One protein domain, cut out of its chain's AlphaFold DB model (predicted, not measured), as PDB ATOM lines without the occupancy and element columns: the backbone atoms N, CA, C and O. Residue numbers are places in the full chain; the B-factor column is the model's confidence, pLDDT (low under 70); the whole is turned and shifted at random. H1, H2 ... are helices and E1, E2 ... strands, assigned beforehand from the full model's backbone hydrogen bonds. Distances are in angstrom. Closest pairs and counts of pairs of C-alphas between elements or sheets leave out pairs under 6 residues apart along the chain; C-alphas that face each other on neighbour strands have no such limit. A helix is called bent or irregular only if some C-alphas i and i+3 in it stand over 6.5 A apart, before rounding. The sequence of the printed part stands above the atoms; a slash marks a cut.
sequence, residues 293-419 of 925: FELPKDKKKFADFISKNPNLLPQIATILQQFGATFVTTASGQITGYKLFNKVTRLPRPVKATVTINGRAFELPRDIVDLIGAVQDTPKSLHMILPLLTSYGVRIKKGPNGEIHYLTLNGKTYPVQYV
ATOM      1  N   PHE A 293     238.956  78.370 165.150       90.62
ATOM      2  CA  PHE A 293     238.740  77.286 164.188       90.62
ATOM      3  C   PHE A 293     239.591  77.497 162.938       90.62
ATOM      4  O   PHE A 293     239.681  78.607 162.418       90.62
ATOM      5  N   GLU A 294     240.186  76.422 162.431       89.75
ATOM      6  CA  GLU A 294     240.922  76.404 161.170       89.75
ATOM      7  C   GLU A 294     240.080  75.739 160.070       89.75
ATOM      8  O   GLU A 294     240.021  74.520 159.972       89.75
ATOM      9  N   LEU A 295     239.404  76.504 159.214       88.06
ATOM     10  CA  LEU A 295     238.577  75.964 158.130       88.06
ATOM     11  C   LEU A 295     239.382  75.773 156.828       88.06
ATOM     12  O   LEU A 295     240.231  76.610 156.511       88.06
ATOM     13  N   PRO A 296     239.119  74.697 156.047       90.56
ATOM     14  CA  PRO A 296     238.091  73.664 156.244       90.56
ATOM     15  C   PRO A 296     238.559  72.445 157.071       90.56
ATOM     16  O   PRO A 296     237.877  71.417 157.084       90.56
ATOM     17  N   LYS A 297     239.725  72.506 157.730       92.19
ATOM     18  CA  LYS A 297     240.289  71.407 158.537       92.19
ATOM     19  C   LYS A 297     239.391  71.049 159.732       92.19
ATOM     20  O   LYS A 297     238.990  69.897 159.875       92.19
ATOM     21  N   ASP A 298     238.961  72.048 160.492       94.31
ATOM     22  CA  ASP A 298     238.158  71.936 161.714       94.31
ATOM     23  C   ASP A 298     236.645  71.907 161.446       94.31
ATOM     24  O   ASP A 298     235.842  72.204 162.328       94.31
ATOM     25  N   LYS A 299     236.214  71.532 160.234       92.81
ATOM     26  CA  LYS A 299     234.800  71.599 159.821       92.81
ATOM     27  C   LYS A 299     233.826  70.894 160.781       92.81
ATOM     28  O   LYS A 299     232.727  71.398 161.004       92.81
ATOM     29  N   LYS A 300     234.228  69.759 161.374       93.88
ATOM     30  CA  LYS A 300     233.417  69.015 162.358       93.88
ATOM     31  C   LYS A 300     233.322  69.769 163.687       93.88
ATOM     32  O   LYS A 300     232.223  70.073 164.120       93.88
ATOM     33  N   LYS A 301     234.465  70.178 164.250       95.50
ATOM     34  CA  LYS A 301     234.533  70.996 165.475       95.50
ATOM     35  C   LYS A 301     233.716  72.285 165.334       95.50
ATOM     36  O   LYS A 301     233.032  72.695 166.264       95.50
ATOM     37  N   PHE A 302     233.762  72.909 164.156       95.19
ATOM     38  CA  PHE A 302     232.962  74.090 163.852       95.19
ATOM     39  C   PHE A 302     231.459  73.776 163.781       95.19
ATOM     40  O   PHE A 302     230.660  74.516 164.341       95.19
ATOM     41  N   ALA A 303     231.057  72.653 163.176       94.62
ATOM     42  CA  ALA A 303     229.661  72.200 163.175       94.62
ATOM     43  C   ALA A 303     229.128  71.919 164.596       94.62
ATOM     44  O   ALA A 303     228.000  72.294 164.927       94.62
ATOM     45  N   ASP A 304     229.951  71.316 165.456       95.50
ATOM     46  CA  ASP A 304     229.615  71.090 166.865       95.50
ATOM     47  C   ASP A 304     229.415  72.420 167.604       95.50
ATOM     48  O   ASP A 304     228.474  72.566 168.383       95.50
ATOM     49  N   PHE A 305     230.274  73.410 167.332       95.19
ATOM     50  CA  PHE A 305     230.171  74.746 167.915       95.19
ATOM     51  C   PHE A 305     228.891  75.471 167.491       95.19
ATOM     52  O   PHE A 305     228.197  76.004 168.354       95.19
ATOM     53  N   ILE A 306     228.534  75.434 166.200       93.38
ATOM     54  CA  ILE A 306     227.270  76.004 165.699       93.38
ATOM     55  C   ILE A 306     226.078  75.369 166.428       93.38
ATOM     56  O   ILE A 306     225.178  76.073 166.875       93.38
ATOM     57  N   SER A 307     226.100  74.044 166.596       92.69
ATOM     58  CA  SER A 307     225.010  73.300 167.246       92.69
ATOM     59  C   SER A 307     224.813  73.678 168.718       92.69
ATOM     60  O   SER A 307     223.708  73.558 169.239       92.69
ATOM     61  N   LYS A 308     225.884  74.103 169.399       93.56
ATOM     62  CA  LYS A 308     225.866  74.504 170.813       93.56
ATOM     63  C   LYS A 308     225.545  75.985 171.022       93.56
ATOM     64  O   LYS A 308     225.142  76.344 172.118       93.56
ATOM     65  N   ASN A 309     225.712  76.822 169.995       90.81
ATOM     66  CA  ASN A 309     225.606  78.281 170.101       90.81
ATOM     67  C   ASN A 309     224.681  78.871 169.014       90.81
ATOM     68  O   ASN A 309     225.130  79.660 168.177       90.81
ATOM     69  N   PRO A 310     223.386  78.497 168.985       85.44
ATOM     70  CA  PRO A 310     222.449  78.971 167.964       85.44
ATOM     71  C   PRO A 310     222.230  80.494 168.000       85.44
ATOM     72  O   PRO A 310     221.962  81.105 166.971       85.44
ATOM     73  N   ASN A 311     222.414  81.134 169.153       83.62
ATOM     74  CA  ASN A 311     222.358  82.591 169.311       83.62
ATOM     75  C   ASN A 311     223.446  83.337 168.513       83.62
ATOM     76  O   ASN A 311     223.257  84.498 168.163       83.62
ATOM     77  N   LEU A 312     224.566  82.680 168.185       87.56
ATOM     78  CA  LEU A 312     225.655  83.267 167.393       87.56
ATOM     79  C   LEU A 312     225.442  83.123 165.877       87.56
ATOM     80  O   LEU A 312     226.302  83.521 165.087       87.56
ATOM     81  N   LEU A 313     224.305  82.567 165.436       86.00
ATOM     82  CA  LEU A 313     224.020  82.324 164.019       86.00
ATOM     83  C   LEU A 313     224.154  83.561 163.117       86.00
ATOM     84  O   LEU A 313     224.688  83.384 162.026       86.00
ATOM     85  N   PRO A 314     223.762  84.791 163.505       82.50
ATOM     86  CA  PRO A 314     223.984  85.974 162.664       82.50
ATOM     87  C   PRO A 314     225.471  86.253 162.380       82.50
ATOM     88  O   PRO A 314     225.868  86.497 161.236       82.50
ATOM     89  N   GLN A 315     226.320  86.144 163.406       83.88
ATOM     90  CA  GLN A 315     227.766  86.329 163.272       83.88
ATOM     91  C   GLN A 315     228.389  85.196 162.445       83.88
ATOM     92  O   GLN A 315     229.168  85.443 161.524       83.88
ATOM     93  N   ILE A 316     227.990  83.949 162.718       88.19
ATOM     94  CA  ILE A 316     228.429  82.766 161.969       88.19
ATOM     95  C   ILE A 316     227.994  82.859 160.501       88.19
ATOM     96  O   ILE A 316     228.785  82.531 159.619       88.19
ATOM     97  N   ALA A 317     226.771  83.324 160.222       84.50
ATOM     98  CA  ALA A 317     226.251  83.522 158.870       84.50
ATOM     99  C   ALA A 317     227.128  84.497 158.089       84.50
ATOM    100  O   ALA A 317     227.512  84.206 156.960       84.50
ATOM    101  N   THR A 318     227.480  85.621 158.714       81.25
ATOM    102  CA  THR A 318     228.361  86.637 158.133       81.25
ATOM    103  C   THR A 318     229.723  86.042 157.776       81.25
ATOM    104  O   THR A 318     230.164  86.157 156.633       81.25
ATOM    105  N   ILE A 319     230.349  85.327 158.716       83.50
ATOM    106  CA  ILE A 319     231.646  84.671 158.508       83.50
ATOM    107  C   ILE A 319     231.553  83.631 157.388       83.50
ATOM    108  O   ILE A 319     232.339  83.665 156.448       83.50
ATOM    109  N   LEU A 320     230.579  82.717 157.440       83.88
ATOM    110  CA  LEU A 320     230.380  81.693 156.412       83.88
ATOM    111  C   LEU A 320     230.157  82.316 155.032       83.88
ATOM    112  O   LEU A 320     230.734  81.857 154.047       83.88
ATOM    113  N   GLN A 321     229.391  83.399 154.952       81.75
ATOM    114  CA  GLN A 321     229.137  84.079 153.692       81.75
ATOM    115  C   GLN A 321     230.417  84.666 153.074       81.75
ATOM    116  O   GLN A 321     230.546  84.646 151.851       81.75
ATOM    117  N   GLN A 322     231.388  85.110 153.882       81.62
ATOM    118  CA  GLN A 322     232.703  85.557 153.397       81.62
ATOM    119  C   GLN A 322     233.505  84.441 152.720       81.62
ATOM    120  O   GLN A 322     234.319  84.711 151.840       81.62
ATOM    121  N   PHE A 323     233.250  83.183 153.082       80.44
ATOM    122  CA  PHE A 323     233.803  82.011 152.401       80.44
ATOM    123  C   PHE A 323     233.009  81.593 151.152       80.44
ATOM    124  O   PHE A 323     233.331  80.587 150.513       80.44
ATOM    125  N   GLY A 324     231.929  82.306 150.825       77.81
ATOM    126  CA  GLY A 324     230.915  81.847 149.876       77.81
ATOM    127  C   GLY A 324     230.158  80.610 150.369       77.81
ATOM    128  O   GLY A 324     229.574  79.883 149.566       77.81
ATOM    129  N   ALA A 325     230.192  80.325 151.674       84.44
ATOM    130  CA  ALA A 325     229.443  79.225 152.253       84.44
ATOM    131  C   ALA A 325     227.975  79.604 152.471       84.44
ATOM    132  O   ALA A 325     227.615  80.769 152.631       84.44
ATOM    133  N   THR A 326     227.124  78.586 152.481       83.50
ATOM    134  CA  THR A 326     225.676  78.714 152.685       83.50
ATOM    135  C   THR A 326     225.217  77.727 153.745       83.50
ATOM    136  O   THR A 326     225.827  76.669 153.919       83.50
ATOM    137  N   PHE A 327     224.147  78.053 154.465       88.69
ATOM    138  CA  PHE A 327     223.491  77.077 155.329       88.69
ATOM    139  C   PHE A 327     222.676  76.084 154.506       88.69
ATOM    140  O   PHE A 327     222.155  76.411 153.442       88.69
ATOM    141  N   VAL A 328     222.570  74.863 155.020       88.12
ATOM    142  CA  VAL A 328     221.654  73.845 154.512       88.12
ATOM    143  C   VAL A 328     220.449  73.822 155.437       88.12
ATOM    144  O   VAL A 328     220.587  73.539 156.630       88.12
ATOM    145  N   THR A 329     219.279  74.125 154.889       85.62
ATOM    146  CA  THR A 329     218.020  74.217 155.628       85.62
ATOM    147  C   THR A 329     217.048  73.120 155.202       85.62
ATOM    148  O   THR A 329     217.088  72.618 154.081       85.62
ATOM    149  N   THR A 330     216.191  72.705 156.131       83.88
ATOM    150  CA  THR A 330     215.034  71.838 155.853       83.88
ATOM    151  C   THR A 330     213.854  72.666 155.348       83.88
ATOM    152  O   THR A 330     213.828  73.884 155.523       83.88
ATOM    153  N   ALA A 331     212.833  72.002 154.795       74.81
ATOM    154  CA  ALA A 331     211.567  72.653 154.441       74.81
ATOM    155  C   ALA A 331     210.889  73.325 155.653       74.81
ATOM    156  O   ALA A 331     210.273  74.374 155.512       74.81
ATOM    157  N   SER A 332     211.067  72.764 156.854       75.94
ATOM    158  CA  SER A 332     210.593  73.339 158.119       75.94
ATOM    159  C   SER A 332     211.511  74.431 158.686       75.94
ATOM    160  O   SER A 332     211.282  74.894 159.800       75.94
ATOM    161  N   GLY A 333     212.576  74.818 157.974       75.88
ATOM    162  CA  GLY A 333     213.432  75.941 158.355       75.88
ATOM    163  C   GLY A 333     214.563  75.645 159.339       75.88
ATOM    164  O   GLY A 333     215.282  76.558 159.728       75.88
ATOM    165  N   GLN A 334     214.766  74.388 159.741       86.31
ATOM    166  CA  GLN A 334     215.905  74.024 160.590       86.31
ATOM    167  C   GLN A 334     217.202  74.013 159.784       86.31
ATOM    168  O   GLN A 334     217.256  73.400 158.713       86.31
ATOM    169  N   ILE A 335     218.259  74.602 160.338       88.88
ATOM    170  CA  ILE A 335     219.615  74.501 159.805       88.88
ATOM    171  C   ILE A 335     220.171  73.134 160.202       88.88
ATOM    172  O   ILE A 335     220.321  72.826 161.379       88.88
ATOM    173  N   THR A 336     220.496  72.311 159.209       92.00
ATOM    174  CA  THR A 336     221.016  70.941 159.391       92.00
ATOM    175  C   THR A 336     222.491  70.814 159.039       92.00
ATOM    176  O   THR A 336     223.097  69.762 159.233       92.00
ATOM    177  N   GLY A 337     223.094  71.874 158.510       93.31
ATOM    178  CA  GLY A 337     224.472  71.871 158.047       93.31
ATOM    179  C   GLY A 337     224.867  73.188 157.405       93.31
ATOM    180  O   GLY A 337     224.081  74.130 157.323       93.31
ATOM    181  N   TYR A 338     226.086  73.222 156.889       92.38
ATOM    182  CA  TYR A 338     226.564  74.279 156.008       92.38
ATOM    183  C   TYR A 338     227.358  73.679 154.846       92.38
ATOM    184  O   TYR A 338     227.974  72.616 154.965       92.38
ATOM    185  N   LYS A 339     227.342  74.357 153.702       90.69
ATOM    186  CA  LYS A 339     228.095  74.010 152.500       90.69
ATOM    187  C   LYS A 339     229.255  74.984 152.356       90.69
ATOM    188  O   LYS A 339     229.032  76.154 152.074       90.69
ATOM    189  N   LEU A 340     230.481  74.494 152.514       89.75
ATOM    190  CA  LEU A 340     231.721  75.262 152.377       89.75
ATOM    191  C   LEU A 340     232.581  74.627 151.280       89.75
ATOM    192  O   LEU A 340     232.839  73.424 151.333       89.75
ATOM    193  N   PHE A 341     233.002  75.413 150.282       87.06
ATOM    194  CA  PHE A 341     233.776  74.936 149.122       87.06
ATOM    195  C   PHE A 341     233.191  73.656 148.496       87.06
ATOM    196  O   PHE A 341     233.852  72.621 148.382       87.06
ATOM    197  N   ASN A 342     231.892  73.697 148.188       83.81
ATOM    198  CA  ASN A 342     231.092  72.575 147.683       83.81
ATOM    199  C   ASN A 342     231.035  71.299 148.533       83.81
ATOM    200  O   ASN A 342     230.419  70.322 148.112       83.81
ATOM    201  N   LYS A 343     231.564  71.312 149.759       88.62
ATOM    202  CA  LYS A 343     231.413  70.210 150.709       88.62
ATOM    203  C   LYS A 343     230.371  70.558 151.758       88.62
ATOM    204  O   LYS A 343     230.503  71.541 152.486       88.62
ATOM    205  N   VAL A 344     229.339  69.726 151.842       92.38
ATOM    206  CA  VAL A 344     228.329  69.812 152.897       92.38
ATOM    207  C   VAL A 344     228.895  69.202 154.177       92.38
ATOM    208  O   VAL A 344     229.385  68.074 154.176       92.38
ATOM    209  N   THR A 345     228.813  69.950 155.271       94.75
ATOM    210  CA  THR A 345     229.100  69.478 156.625       94.75
ATOM    211  C   THR A 345     227.806  69.533 157.419       94.75
ATOM    212  O   THR A 345     227.214  70.601 157.562       94.75
ATOM    213  N   ARG A 346     227.342  68.375 157.894       95.94
ATOM    214  CA  ARG A 346     226.123  68.275 158.704       95.94
ATOM    215  C   ARG A 346     226.403  68.706 160.141       95.94
ATOM    216  O   ARG A 346     227.476  68.418 160.670       95.94
ATOM    217  N   LEU A 347     225.433  69.377 160.747       95.56
ATOM    218  CA  LEU A 347     225.415  69.648 162.176       95.56
ATOM    219  C   LEU A 347     225.047  68.358 162.928       95.56
ATOM    220  O   LEU A 347     224.146  67.646 162.480       95.56
ATOM    221  N   PRO A 348     225.693  68.057 164.067       93.69
ATOM    222  CA  PRO A 348     225.272  66.959 164.938       93.69
ATOM    223  C   PRO A 348     223.834  67.100 165.433       93.69
ATOM    224  O   PRO A 348     223.146  66.101 165.620       93.69
ATOM    225  N   ARG A 349     223.390  68.340 165.670       92.38
ATOM    226  CA  ARG A 349     222.019  68.660 166.068       92.38
ATOM    227  C   ARG A 349     221.505  69.779 165.167       92.38
ATOM    228  O   ARG A 349     222.151  70.826 165.114       92.38
ATOM    229  N   PRO A 350     220.388  69.579 164.448       89.62
ATOM    230  CA  PRO A 350     219.746  70.664 163.728       89.62
ATOM    231  C   PRO A 350     219.420  71.813 164.680       89.62
ATOM    232  O   PRO A 350     218.965  71.581 165.801       89.62
ATOM    233  N   VAL A 351     219.642  73.044 164.236       89.12
ATOM    234  CA  VAL A 351     219.339  74.242 165.025       89.12
ATOM    235  C   VAL A 351     218.232  75.041 164.357       89.12
ATOM    236  O   VAL A 351     218.197  75.182 163.132       89.12
ATOM    237  N   LYS A 352     217.319  75.577 165.166       82.38
ATOM    238  CA  LYS A 352     216.422  76.639 164.716       82.38
ATOM    239  C   LYS A 352     217.204  77.947 164.694       82.38
ATOM    240  O   LYS A 352     217.978  78.221 165.610       82.38
ATOM    241  N   ALA A 353     217.025  78.734 163.641       79.88
ATOM    242  CA  ALA A 353     217.639  80.047 163.572       79.88
ATOM    243  C   ALA A 353     216.818  81.032 164.402       79.88
ATOM    244  O   ALA A 353     215.787  81.514 163.946       79.88
ATOM    245  N   THR A 354     217.288  81.313 165.615       82.38
ATOM    246  CA  THR A 354     216.728  82.360 166.469       82.38
ATOM    247  C   THR A 354     217.627  83.586 166.397       82.38
ATOM    248  O   THR A 354     218.826  83.499 166.660       82.38
ATOM    249  N   VAL A 355     217.056  84.725 166.018       83.75
ATOM    250  CA  VAL A 355     217.757  86.012 165.957       83.75
ATOM    251  C   VAL A 355     217.194  86.909 167.040       83.75
ATOM    252  O   VAL A 355     215.981  87.060 167.124       83.75
ATOM    253  N   THR A 356     218.056  87.524 167.843       85.12
ATOM    254  CA  THR A 356     217.626  88.510 168.839       85.12
ATOM    255  C   THR A 356     217.986  89.909 168.361       85.12
ATOM    256  O   THR A 356     219.166  90.210 168.188       85.12
ATOM    257  N   ILE A 357     216.983  90.766 168.160       85.00
ATOM    258  CA  ILE A 357     217.146  92.190 167.831       85.00
ATOM    259  C   ILE A 357     216.449  92.999 168.921       85.00
ATOM    260  O   ILE A 357     215.279  92.764 169.210       85.00
ATOM    261  N   ASN A 358     217.171  93.939 169.540       82.50
ATOM    262  CA  ASN A 358     216.647  94.815 170.597       82.50
ATOM    263  C   ASN A 358     215.937  94.047 171.735       82.50
ATOM    264  O   ASN A 358     214.877  94.448 172.200       82.50
ATOM    265  N   GLY A 359     216.491  92.901 172.148       83.81
ATOM    266  CA  GLY A 359     215.931  92.057 173.212       83.81
ATOM    267  C   GLY A 359     214.756  91.159 172.797       83.81
ATOM    268  O   GLY A 359     214.393  90.265 173.557       83.81
ATOM    269  N   ARG A 360     214.202  91.319 171.588       89.31
ATOM    270  CA  ARG A 360     213.150  90.447 171.045       89.31
ATOM    271  C   ARG A 360     213.757  89.321 170.212       89.31
ATOM    272  O   ARG A 360     214.578  89.578 169.333       89.31
ATOM    273  N   ALA A 361     213.341  88.086 170.480       88.62
ATOM    274  CA  ALA A 361     213.731  86.906 169.713       88.62
ATOM    275  C   ALA A 361     212.769  86.661 168.537       88.62
ATOM    276  O   ALA A 361     211.559  86.817 168.683       88.62
ATOM    277  N   PHE A 362     213.322  86.254 167.395       89.94
ATOM    278  CA  PHE A 362     212.611  85.933 166.157       89.94
ATOM    279  C   PHE A 362     213.033  84.540 165.681       89.94
ATOM    280  O   PHE A 362     214.226  84.297 165.477       89.94
ATOM    281  N   GLU A 363     212.084  83.624 165.493       87.38
ATOM    282  CA  GLU A 363     212.319  82.275 164.974       87.38
ATOM    283  C   GLU A 363     212.177  82.233 163.447       87.38
ATOM    284  O   GLU A 363     211.092  82.393 162.892       87.38
ATOM    285  N   LEU A 364     213.262  81.960 162.727       86.19
ATOM    286  CA  LEU A 364     213.243  81.855 161.267       86.19
ATOM    287  C   LEU A 364     212.900  80.435 160.788       86.19
ATOM    288  O   LEU A 364     213.327  79.457 161.410       86.19
ATOM    289  N   PRO A 365     212.174  80.297 159.656       85.25
ATOM    290  CA  PRO A 365     211.654  81.355 158.781       85.25
ATOM    291  C   PRO A 365     210.300  81.934 159.221       85.25
ATOM    292  O   PRO A 365     209.815  82.845 158.559       85.25
ATOM    293  N   ARG A 366     209.680  81.413 160.290       88.25
ATOM    294  CA  ARG A 366     208.325  81.792 160.730       88.25
ATOM    295  C   ARG A 366     208.175  83.306 160.908       88.25
ATOM    296  O   ARG A 366     207.253  83.890 160.349       88.25
ATOM    297  N   ASP A 367     209.127  83.925 161.593       91.81
ATOM    298  CA  ASP A 367     209.091  85.337 161.977       91.81
ATOM    299  C   ASP A 367     209.913  86.213 161.015       91.81
ATOM    300  O   ASP A 367     210.337  87.309 161.368       91.81
ATOM    301  N   ILE A 368     210.201  85.742 159.792       91.06
ATOM    302  CA  ILE A 368     211.094  86.460 158.865       91.06
ATOM    303  C   ILE A 368     210.548  87.829 158.451       91.06
ATOM    304  O   ILE A 368     211.320  88.770 158.282       91.06
ATOM    305  N   VAL A 369     209.227  87.948 158.303       93.50
ATOM    306  CA  VAL A 369     208.562  89.211 157.957       93.50
ATOM    307  C   VAL A 369     208.630  90.183 159.134       93.50
ATOM    308  O   VAL A 369     209.034  91.329 158.950       93.50
ATOM    309  N   ASP A 370     208.335  89.704 160.344       93.62
ATOM    310  CA  ASP A 370     208.427  90.501 161.571       93.62
ATOM    311  C   ASP A 370     209.867  90.939 161.854       93.62
ATOM    312  O   ASP A 370     210.100  92.066 162.283       93.62
ATOM    313  N   LEU A 371     210.848  90.076 161.569       92.94
ATOM    314  CA  LEU A 371     212.264  90.399 161.695       92.94
ATOM    315  C   LEU A 371     212.683  91.486 160.699       92.94
ATOM    316  O   LEU A 371     213.411  92.394 161.091       92.94
ATOM    317  N   ILE A 372     212.226  91.419 159.437       92.56
ATOM    318  CA  ILE A 372     212.466  92.484 158.446       92.56
ATOM    319  C   ILE A 372     211.894  93.809 158.957       92.56
ATOM    320  O   ILE A 372     212.609  94.806 158.934       92.56
ATOM    321  N   GLY A 373     210.662  93.806 159.477       91.94
ATOM    322  CA  GLY A 373     210.052  94.992 160.085       91.94
ATOM    323  C   GLY A 373     210.849  95.520 161.283       91.94
ATOM    324  O   GLY A 373     211.085  96.717 161.394       91.94
ATOM    325  N   ALA A 374     211.354  94.635 162.146       92.56
ATOM    326  CA  ALA A 374     212.136  95.020 163.321       92.56
ATOM    327  C   ALA A 374     213.500  95.646 162.988       92.56
ATOM    328  O   ALA A 374     214.040  96.399 163.800       92.56
ATOM    329  N   VAL A 375     214.071  95.338 161.817       91.88
ATOM    330  CA  VAL A 375     215.331  95.940 161.358       91.88
ATOM    331  C   VAL A 375     215.151  97.025 160.301       91.88
ATOM    332  O   VAL A 375     216.153  97.574 159.845       91.88
ATOM    333  N   GLN A 376     213.912  97.337 159.910       91.06
ATOM    334  CA  GLN A 376     213.644  98.205 158.764       91.06
ATOM    335  C   GLN A 376     214.291  99.586 158.938       91.06
ATOM    336  O   GLN A 376     214.927 100.055 158.010       91.06
ATOM    337  N   ASP A 377     214.247 100.167 160.140       90.12
ATOM    338  CA  ASP A 377     214.774 101.508 160.445       90.12
ATOM    339  C   ASP A 377     216.127 101.453 161.182       90.12
ATOM    340  O   ASP A 377     216.578 102.422 161.787       90.12
ATOM    341  N   THR A 378     216.792 100.288 161.197       90.81
ATOM    342  CA  THR A 378     218.082 100.108 161.887       90.81
ATOM    343  C   THR A 378     219.143  99.540 160.942       90.81
ATOM    344  O   THR A 378     219.438  98.339 160.976       90.81
ATOM    345  N   PRO A 379     219.801 100.396 160.131       89.50
ATOM    346  CA  PRO A 379     220.760  99.962 159.114       89.50
ATOM    347  C   PRO A 379     221.837  99.005 159.646       89.50
ATOM    348  O   PRO A 379     222.122  97.978 159.032       89.50
ATOM    349  N   LYS A 380     222.397  99.276 160.834       88.69
ATOM    350  CA  LYS A 380     223.399  98.408 161.479       88.69
ATOM    351  C   LYS A 380     222.891  96.980 161.690       88.69
ATOM    352  O   LYS A 380     223.569  96.026 161.310       88.69
ATOM    353  N   SER A 381     221.709  96.834 162.283       89.06
ATOM    354  CA  SER A 381     221.094  95.528 162.532       89.06
ATOM    355  C   SER A 381     220.761  94.830 161.220       89.06
ATOM    356  O   SER A 381     221.100  93.657 161.054       89.06
ATOM    357  N   LEU A 382     220.186  95.566 160.264       89.94
ATOM    358  CA  LEU A 382     219.863  95.068 158.932       89.94
ATOM    359  C   LEU A 382     221.093  94.468 158.241       89.94
ATOM    360  O   LEU A 382     221.049  93.313 157.821       89.94
ATOM    361  N   HIS A 383     222.209  95.199 158.170       86.44
ATOM    362  CA  HIS A 383     223.442  94.723 157.534       86.44
ATOM    363  C   HIS A 383     224.040  93.487 158.209       86.44
ATOM    364  O   HIS A 383     224.558  92.608 157.516       86.44
ATOM    365  N   MET A 384     223.947  93.398 159.536       84.25
ATOM    366  CA  MET A 384     224.446  92.255 160.301       84.25
ATOM    367  C   MET A 384     223.640  90.977 160.028       84.25
ATOM    368  O   MET A 384     224.217  89.892 159.962       84.25
ATOM    369  N   ILE A 385     222.318  91.084 159.854       87.00
ATOM    370  CA  ILE A 385     221.450  89.912 159.640       87.00
ATOM    371  C   ILE A 385     221.173  89.605 158.168       87.00
ATOM    372  O   ILE A 385     220.704  88.513 157.850       87.00
ATOM    373  N   LEU A 386     221.487  90.525 157.255       86.88
ATOM    374  CA  LEU A 386     221.274  90.360 155.818       86.88
ATOM    375  C   LEU A 386     221.855  89.046 155.253       86.88
ATOM    376  O   LEU A 386     221.142  88.378 154.502       86.88
ATOM    377  N   PRO A 387     223.072  88.594 155.632       82.94
ATOM    378  CA  PRO A 387     223.592  87.284 155.230       82.94
ATOM    379  C   PRO A 387     222.643  86.132 155.574       82.94
ATOM    380  O   PRO A 387     222.366  85.265 154.743       82.94
ATOM    381  N   LEU A 388     222.090  86.152 156.784       85.19
ATOM    382  CA  LEU A 388     221.155  85.143 157.259       85.19
ATOM    383  C   LEU A 388     219.817  85.248 156.519       85.19
ATOM    384  O   LEU A 388     219.334  84.240 156.012       85.19
ATOM    385  N   LEU A 389     219.269  86.454 156.349       87.50
ATOM    386  CA  LEU A 389     218.034  86.687 155.587       87.50
ATOM    387  C   LEU A 389     218.144  86.175 154.141       87.50
ATOM    388  O   LEU A 389     217.235  85.511 153.641       87.50
ATOM    389  N   THR A 390     219.285  86.406 153.484       84.75
ATOM    390  CA  THR A 390     219.527  85.909 152.118       84.75
ATOM    391  C   THR A 390     219.530  84.385 152.027       84.75
ATOM    392  O   THR A 390     219.113  83.837 151.008       84.75
ATOM    393  N   SER A 391     219.923  83.685 153.100       79.50
ATOM    394  CA  SER A 391     219.869  82.218 153.149       79.50
ATOM    395  C   SER A 391     218.436  81.674 153.202       79.50
ATOM    396  O   SER A 391     218.195  80.547 152.778       79.50
ATOM    397  N   TYR A 392     217.482  82.504 153.633       83.94
ATOM    398  CA  TYR A 392     216.043  82.227 153.623       83.94
ATOM    399  C   TYR A 392     215.314  82.838 152.412       83.94
ATOM    400  O   TYR A 392     214.090  82.940 152.404       83.94
ATOM    401  N   GLY A 393     216.047  83.238 151.367       85.38
ATOM    402  CA  GLY A 393     215.465  83.681 150.096       85.38
ATOM    403  C   GLY A 393     215.139  85.173 150.003       85.38
ATOM    404  O   GLY A 393     214.607  85.601 148.978       85.38
ATOM    405  N   VAL A 394     215.496  85.977 151.009       89.19
ATOM    406  CA  VAL A 394     215.375  87.439 150.930       89.19
ATOM    407  C   VAL A 394     216.390  87.988 149.925       89.19
ATOM    408  O   VAL A 394     217.574  87.651 149.969       89.19
ATOM    409  N   ARG A 395     215.950  88.857 149.011       88.00
ATOM    410  CA  ARG A 395     216.811  89.507 148.010       88.00
ATOM    411  C   ARG A 395     216.731  91.022 148.110       88.00
ATOM    412  O   ARG A 395     215.696  91.581 148.451       88.00
ATOM    413  N   ILE A 396     217.823  91.684 147.756       86.38
ATOM    414  CA  ILE A 396     217.940  93.142 147.744       86.38
ATOM    415  C   ILE A 396     217.452  93.678 146.394       86.38
ATOM    416  O   ILE A 396     217.912  93.199 145.355       86.38
ATOM    417  N   LYS A 397     216.579  94.691 146.393       83.69
ATOM    418  CA  LYS A 397     216.165  95.409 145.180       83.69
ATOM    419  C   LYS A 397     216.755  96.823 145.190       83.69
ATOM    420  O   LYS A 397     216.552  97.576 146.138       83.69
ATOM    421  N   LYS A 398     217.494  97.169 144.132       78.31
ATOM    422  CA  LYS A 398     218.133  98.484 143.967       78.31
ATOM    423  C   LYS A 398     217.187  99.453 143.264       78.31
ATOM    424  O   LYS A 398     216.493  99.059 142.327       78.31
ATOM    425  N   GLY A 399     217.185 100.701 143.711       70.31
ATOM    426  CA  GLY A 399     216.601 101.830 143.000       70.31
ATOM    427  C   GLY A 399     217.490 102.301 141.838       70.31
ATOM    428  O   GLY A 399     218.628 101.838 141.702       70.31
ATOM    429  N   PRO A 400     217.001 103.242 141.013       64.81
ATOM    430  CA  PRO A 400     217.697 103.732 139.816       64.81
ATOM    431  C   PRO A 400     219.068 104.352 140.126       64.81
ATOM    432  O   PRO A 400     220.005 104.216 139.344       64.81
ATOM    433  N   ASN A 401     219.223 104.935 141.316       62.91
ATOM    434  CA  ASN A 401     220.470 105.548 141.769       62.91
ATOM    435  C   ASN A 401     221.354 104.592 142.587       62.91
ATOM    436  O   ASN A 401     222.337 105.026 143.183       62.91
ATOM    437  N   GLY A 402     221.043 103.293 142.636       66.06
ATOM    438  CA  GLY A 402     221.786 102.298 143.424       66.06
ATOM    439  C   GLY A 402     221.476 102.300 144.925       66.06
ATOM    440  O   GLY A 402     222.057 101.505 145.662       66.06
ATOM    441  N   GLU A 403     220.555 103.156 145.371       74.19
ATOM    442  CA  GLU A 403     219.991 103.136 146.723       74.19
ATOM    443  C   GLU A 403     219.202 101.842 146.943       74.19
ATOM    444  O   GLU A 403     218.527 101.347 146.037       74.19
ATOM    445  N   ILE A 404     219.292 101.270 148.138       73.81
ATOM    446  CA  ILE A 404     218.506 100.097 148.512       73.81
ATOM    447  C   ILE A 404     217.391 100.586 149.419       73.81
ATOM    448  O   ILE A 404     217.638 100.906 150.569       73.81
ATOM    449  N   HIS A 405     216.171 100.619 148.901       80.12
ATOM    450  CA  HIS A 405     214.988 100.952 149.703       80.12
ATOM    451  C   HIS A 405     214.130  99.733 149.997       80.12
ATOM    452  O   HIS A 405     213.234  99.813 150.824       80.12
ATOM    453  N   TYR A 406     214.370  98.603 149.319       88.12
ATOM    454  CA  TYR A 406     213.466  97.460 149.384       88.12
ATOM    455  C   TYR A 406     214.194  96.118 149.480       88.12
ATOM    456  O   TYR A 406     215.094  95.804 148.692       88.12
ATOM    457  N   LEU A 407     213.718  95.276 150.394       90.38
ATOM    458  CA  LEU A 407     213.959  93.837 150.391       90.38
ATOM    459  C   LEU A 407     212.798  93.119 149.705       90.38
ATOM    460  O   LEU A 407     211.667  93.591 149.721       90.38
ATOM    461  N   THR A 408     213.065  91.964 149.109       90.69
ATOM    462  CA  THR A 408     212.055  91.134 148.445       90.69
ATOM    463  C   THR A 408     212.062  89.722 148.998       90.69
ATOM    464  O   THR A 408     213.120  89.110 149.119       90.69
ATOM    465  N   LEU A 409     210.880  89.195 149.305       92.88
ATOM    466  CA  LEU A 409     210.675  87.815 149.739       92.88
ATOM    467  C   LEU A 409     209.388  87.296 149.098       92.88
ATOM    468  O   LEU A 409     208.328  87.897 149.268       92.88
ATOM    469  N   ASN A 410     209.483  86.195 148.347       88.00
ATOM    470  CA  ASN A 410     208.347  85.562 147.663       88.00
ATOM    471  C   ASN A 410     207.507  86.548 146.822       88.00
ATOM    472  O   ASN A 410     206.281  86.532 146.865       88.00
ATOM    473  N   GLY A 411     208.171  87.458 146.102       86.44
ATOM    474  CA  GLY A 411     207.525  88.473 145.257       86.44
ATOM    475  C   GLY A 411     207.003  89.715 145.994       86.44
ATOM    476  O   GLY A 411     206.735  90.718 145.340       86.44
ATOM    477  N   LYS A 412     206.921  89.702 147.331       91.00
ATOM    478  CA  LYS A 412     206.551  90.877 148.138       91.00
ATOM    479  C   LYS A 412     207.764  91.760 148.418       91.00
ATOM    480  O   LYS A 412     208.848  91.237 148.680       91.00
ATOM    481  N   THR A 413     207.574  93.077 148.384       91.69
ATOM    482  CA  THR A 413     208.590  94.095 148.700       91.69
ATOM    483  C   THR A 413     208.366  94.691 150.086       91.69
ATOM    484  O   THR A 413     207.236  95.042 150.414       91.69
ATOM    485  N   TYR A 414     209.438  94.869 150.851       92.25
ATOM    486  CA  TYR A 414     209.430  95.450 152.194       92.25
ATOM    487  C   TYR A 414     210.356  96.667 152.215       92.25
ATOM    488  O   TYR A 414     211.521  96.502 151.833       92.25
ATOM    489  N   PRO A 415     209.872  97.862 152.598       90.31
ATOM    490  CA  PRO A 415     210.713  99.046 152.695       90.31
ATOM    491  C   PRO A 415     211.737  98.885 153.823       90.31
ATOM    492  O   PRO A 415     211.431  98.295 154.857       90.31
ATOM    493  N   VAL A 416     212.949  99.389 153.615       89.69
ATOM    494  CA  VAL A 416     214.016  99.415 154.618       89.69
ATOM    495  C   VAL A 416     214.844 100.687 154.479       89.69
ATOM    496  O   VAL A 416     215.141 101.132 153.371       89.69
ATOM    497  N   GLN A 417     215.272 101.234 155.608       86.38
ATOM    498  CA  GLN A 417     216.318 102.231 155.703       86.38
ATOM    499  C   GLN A 417     217.675 101.547 155.523       86.38
ATOM    500  O   GLN A 417     218.125 100.735 156.335       86.38
ATOM    501  N   TYR A 418     218.342 101.891 154.432       85.19
ATOM    502  CA  TYR A 418     219.682 101.416 154.119       85.19
ATOM    503  C   TYR A 418     220.674 102.570 154.190       85.19
ATOM    504  O   TYR A 418     220.289 103.735 154.087       85.19
ATOM    505  N   VAL A 419     221.962 102.261 154.354       86.25
ATOM    506  CA  VAL A 419     222.990 103.307 154.305       86.25
ATOM    507  C   VAL A 419     223.001 103.977 152.935       86.25
ATOM    508  O   VAL A 419     222.787 103.322 151.905       86.25
TER     509      VAL A 419
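What this domain is: This is residues 293 to 419 of the 925 residues of the protein "uncharacterized protein LOC115309369" of Ixodes scapularis (UniProt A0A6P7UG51). Two lobes sit one after the other along the longest axis: in one, H1 and H2 cover one face of the curving three-stranded sheet E2 E3 E4, and in the other, the helices H3 and H4 lie next to the second three-stranded sheet E7 E8 E9. H2 and H4 meet nearly at right angles in the middle, and the hairpin E5 E6, into which the bent strand E4 runs on, bridges the lobes along one side. The printed part has 127 residues with four named helices and nine named strands, in the order E1 H1 H2 E2 E3 E4 E5 E6 H3 H4 E7 E8 E9. Its class is mixed, helices and strands; the sheets E2 E3 E4, E7 E8 E9 and E5 E6 are antiparallel. The whole is compact, with a radius of gyration of the C-alphas of 14.9 A and spans of 43 by 29 by 25 A.

How they stand to each other: E2, residues 326 to 329, E3, residues 335 to 340, and E4, residues 343 to 351, form a meander, each strand the antiparallel neighbour of the one before. N 328 and O 337 are 2.9 A apart, and N 345 and O 338 are 2.8 A apart, both within hydrogen-bond range. H1, residues 299 to 308, and H2, residues 310 to 322, lie on the same face, making two layers, helices on one face of a sheet. H1 is over E4 at a height over the sheet of 7.7 A, along the strands at 21 degrees on the local plane; its closest C-alphas to E4 are those of Ala 303 and Leu 347, 5.1 A apart. H2 is over E2 at a height of 9.3 A. H1 and H2 touch only at the corner, and only just, with 3 pairs of C-alphas within 8 A, the closest being Ile 306 and Leu 313 at 7.3 A. E1, residues 293 to 295, pairs with no named strand; its C-alpha 293 is 6.6 A from that of Phe 302 in H1. E4 bends by 86 degrees at residue 348 and runs on into E5, residues 353 to 357, at 71 degrees. E5 forms a hairpin with E6, residues 360 to 364, where N 362 and O 355 are 2.8 A apart, within hydrogen-bond range. H2 touches H4, residues 379 to 391, about perpendicular at 81 degrees; H4 does so with residues 384 to 388 alone, and the closest C-alphas are those of Pro 314 and Ile 385, 5.6 A apart. H3, residues 368 to 375, and H4 form a helical hairpin at a shallow tilt of 18 degrees, opposite ways, closest at the C-alphas of Val 375 and Leu 382, 5.2 A apart. A second meander is E7, residues 395 to 398, E8, residues 404 to 409, and E9, residues 412 to 415; N 395 and O 408 are 2.8 A apart, and N 414 and O 407 are 2.8 A apart, within hydrogen-bond range. H3 and H4 only graze this sheet, with residues 368 to 373 and 386 to 390. Every O i to N i+4 pair is within hydrogen-bond range in H1 and H3, against 7 of 9 in H2 and 7 of 9 in H4.

Where its parts are: E4 is 19.2 A from first to last C-alpha, E3 14.2 A and E2 9.4 A. H2 is 19.0 A, H4 18.7 A, H1 14.5 A and H3 10.7 A. H2 and H4 are irregular: C-alphas 311 and 314 are 7.6 A apart, and C-alphas 384 and 387 are 7.2 A apart. E8 is 14.6 A, E6 13.0 A and E5 12.9 A; E9 is 10.2 A, E7 9.9 A and E1 6.2 A. E1 begins at C-alpha 293 (238.740, 77.286, 164.188), E4 ends at C-alpha 351 (219.339, 74.242, 165.025), and E9 ends at C-alpha 415 (210.713, 99.046, 152.695).

The domain as a whole: The two C-alphas farthest apart, those of Pro 348 and Asn 401, are 45.3 A apart. The printed part has no cut, and the links between its named elements are tight. The mean pLDDT of the printed part is 87.0, and residues 400 to 402, between E7 and E8, are under 70.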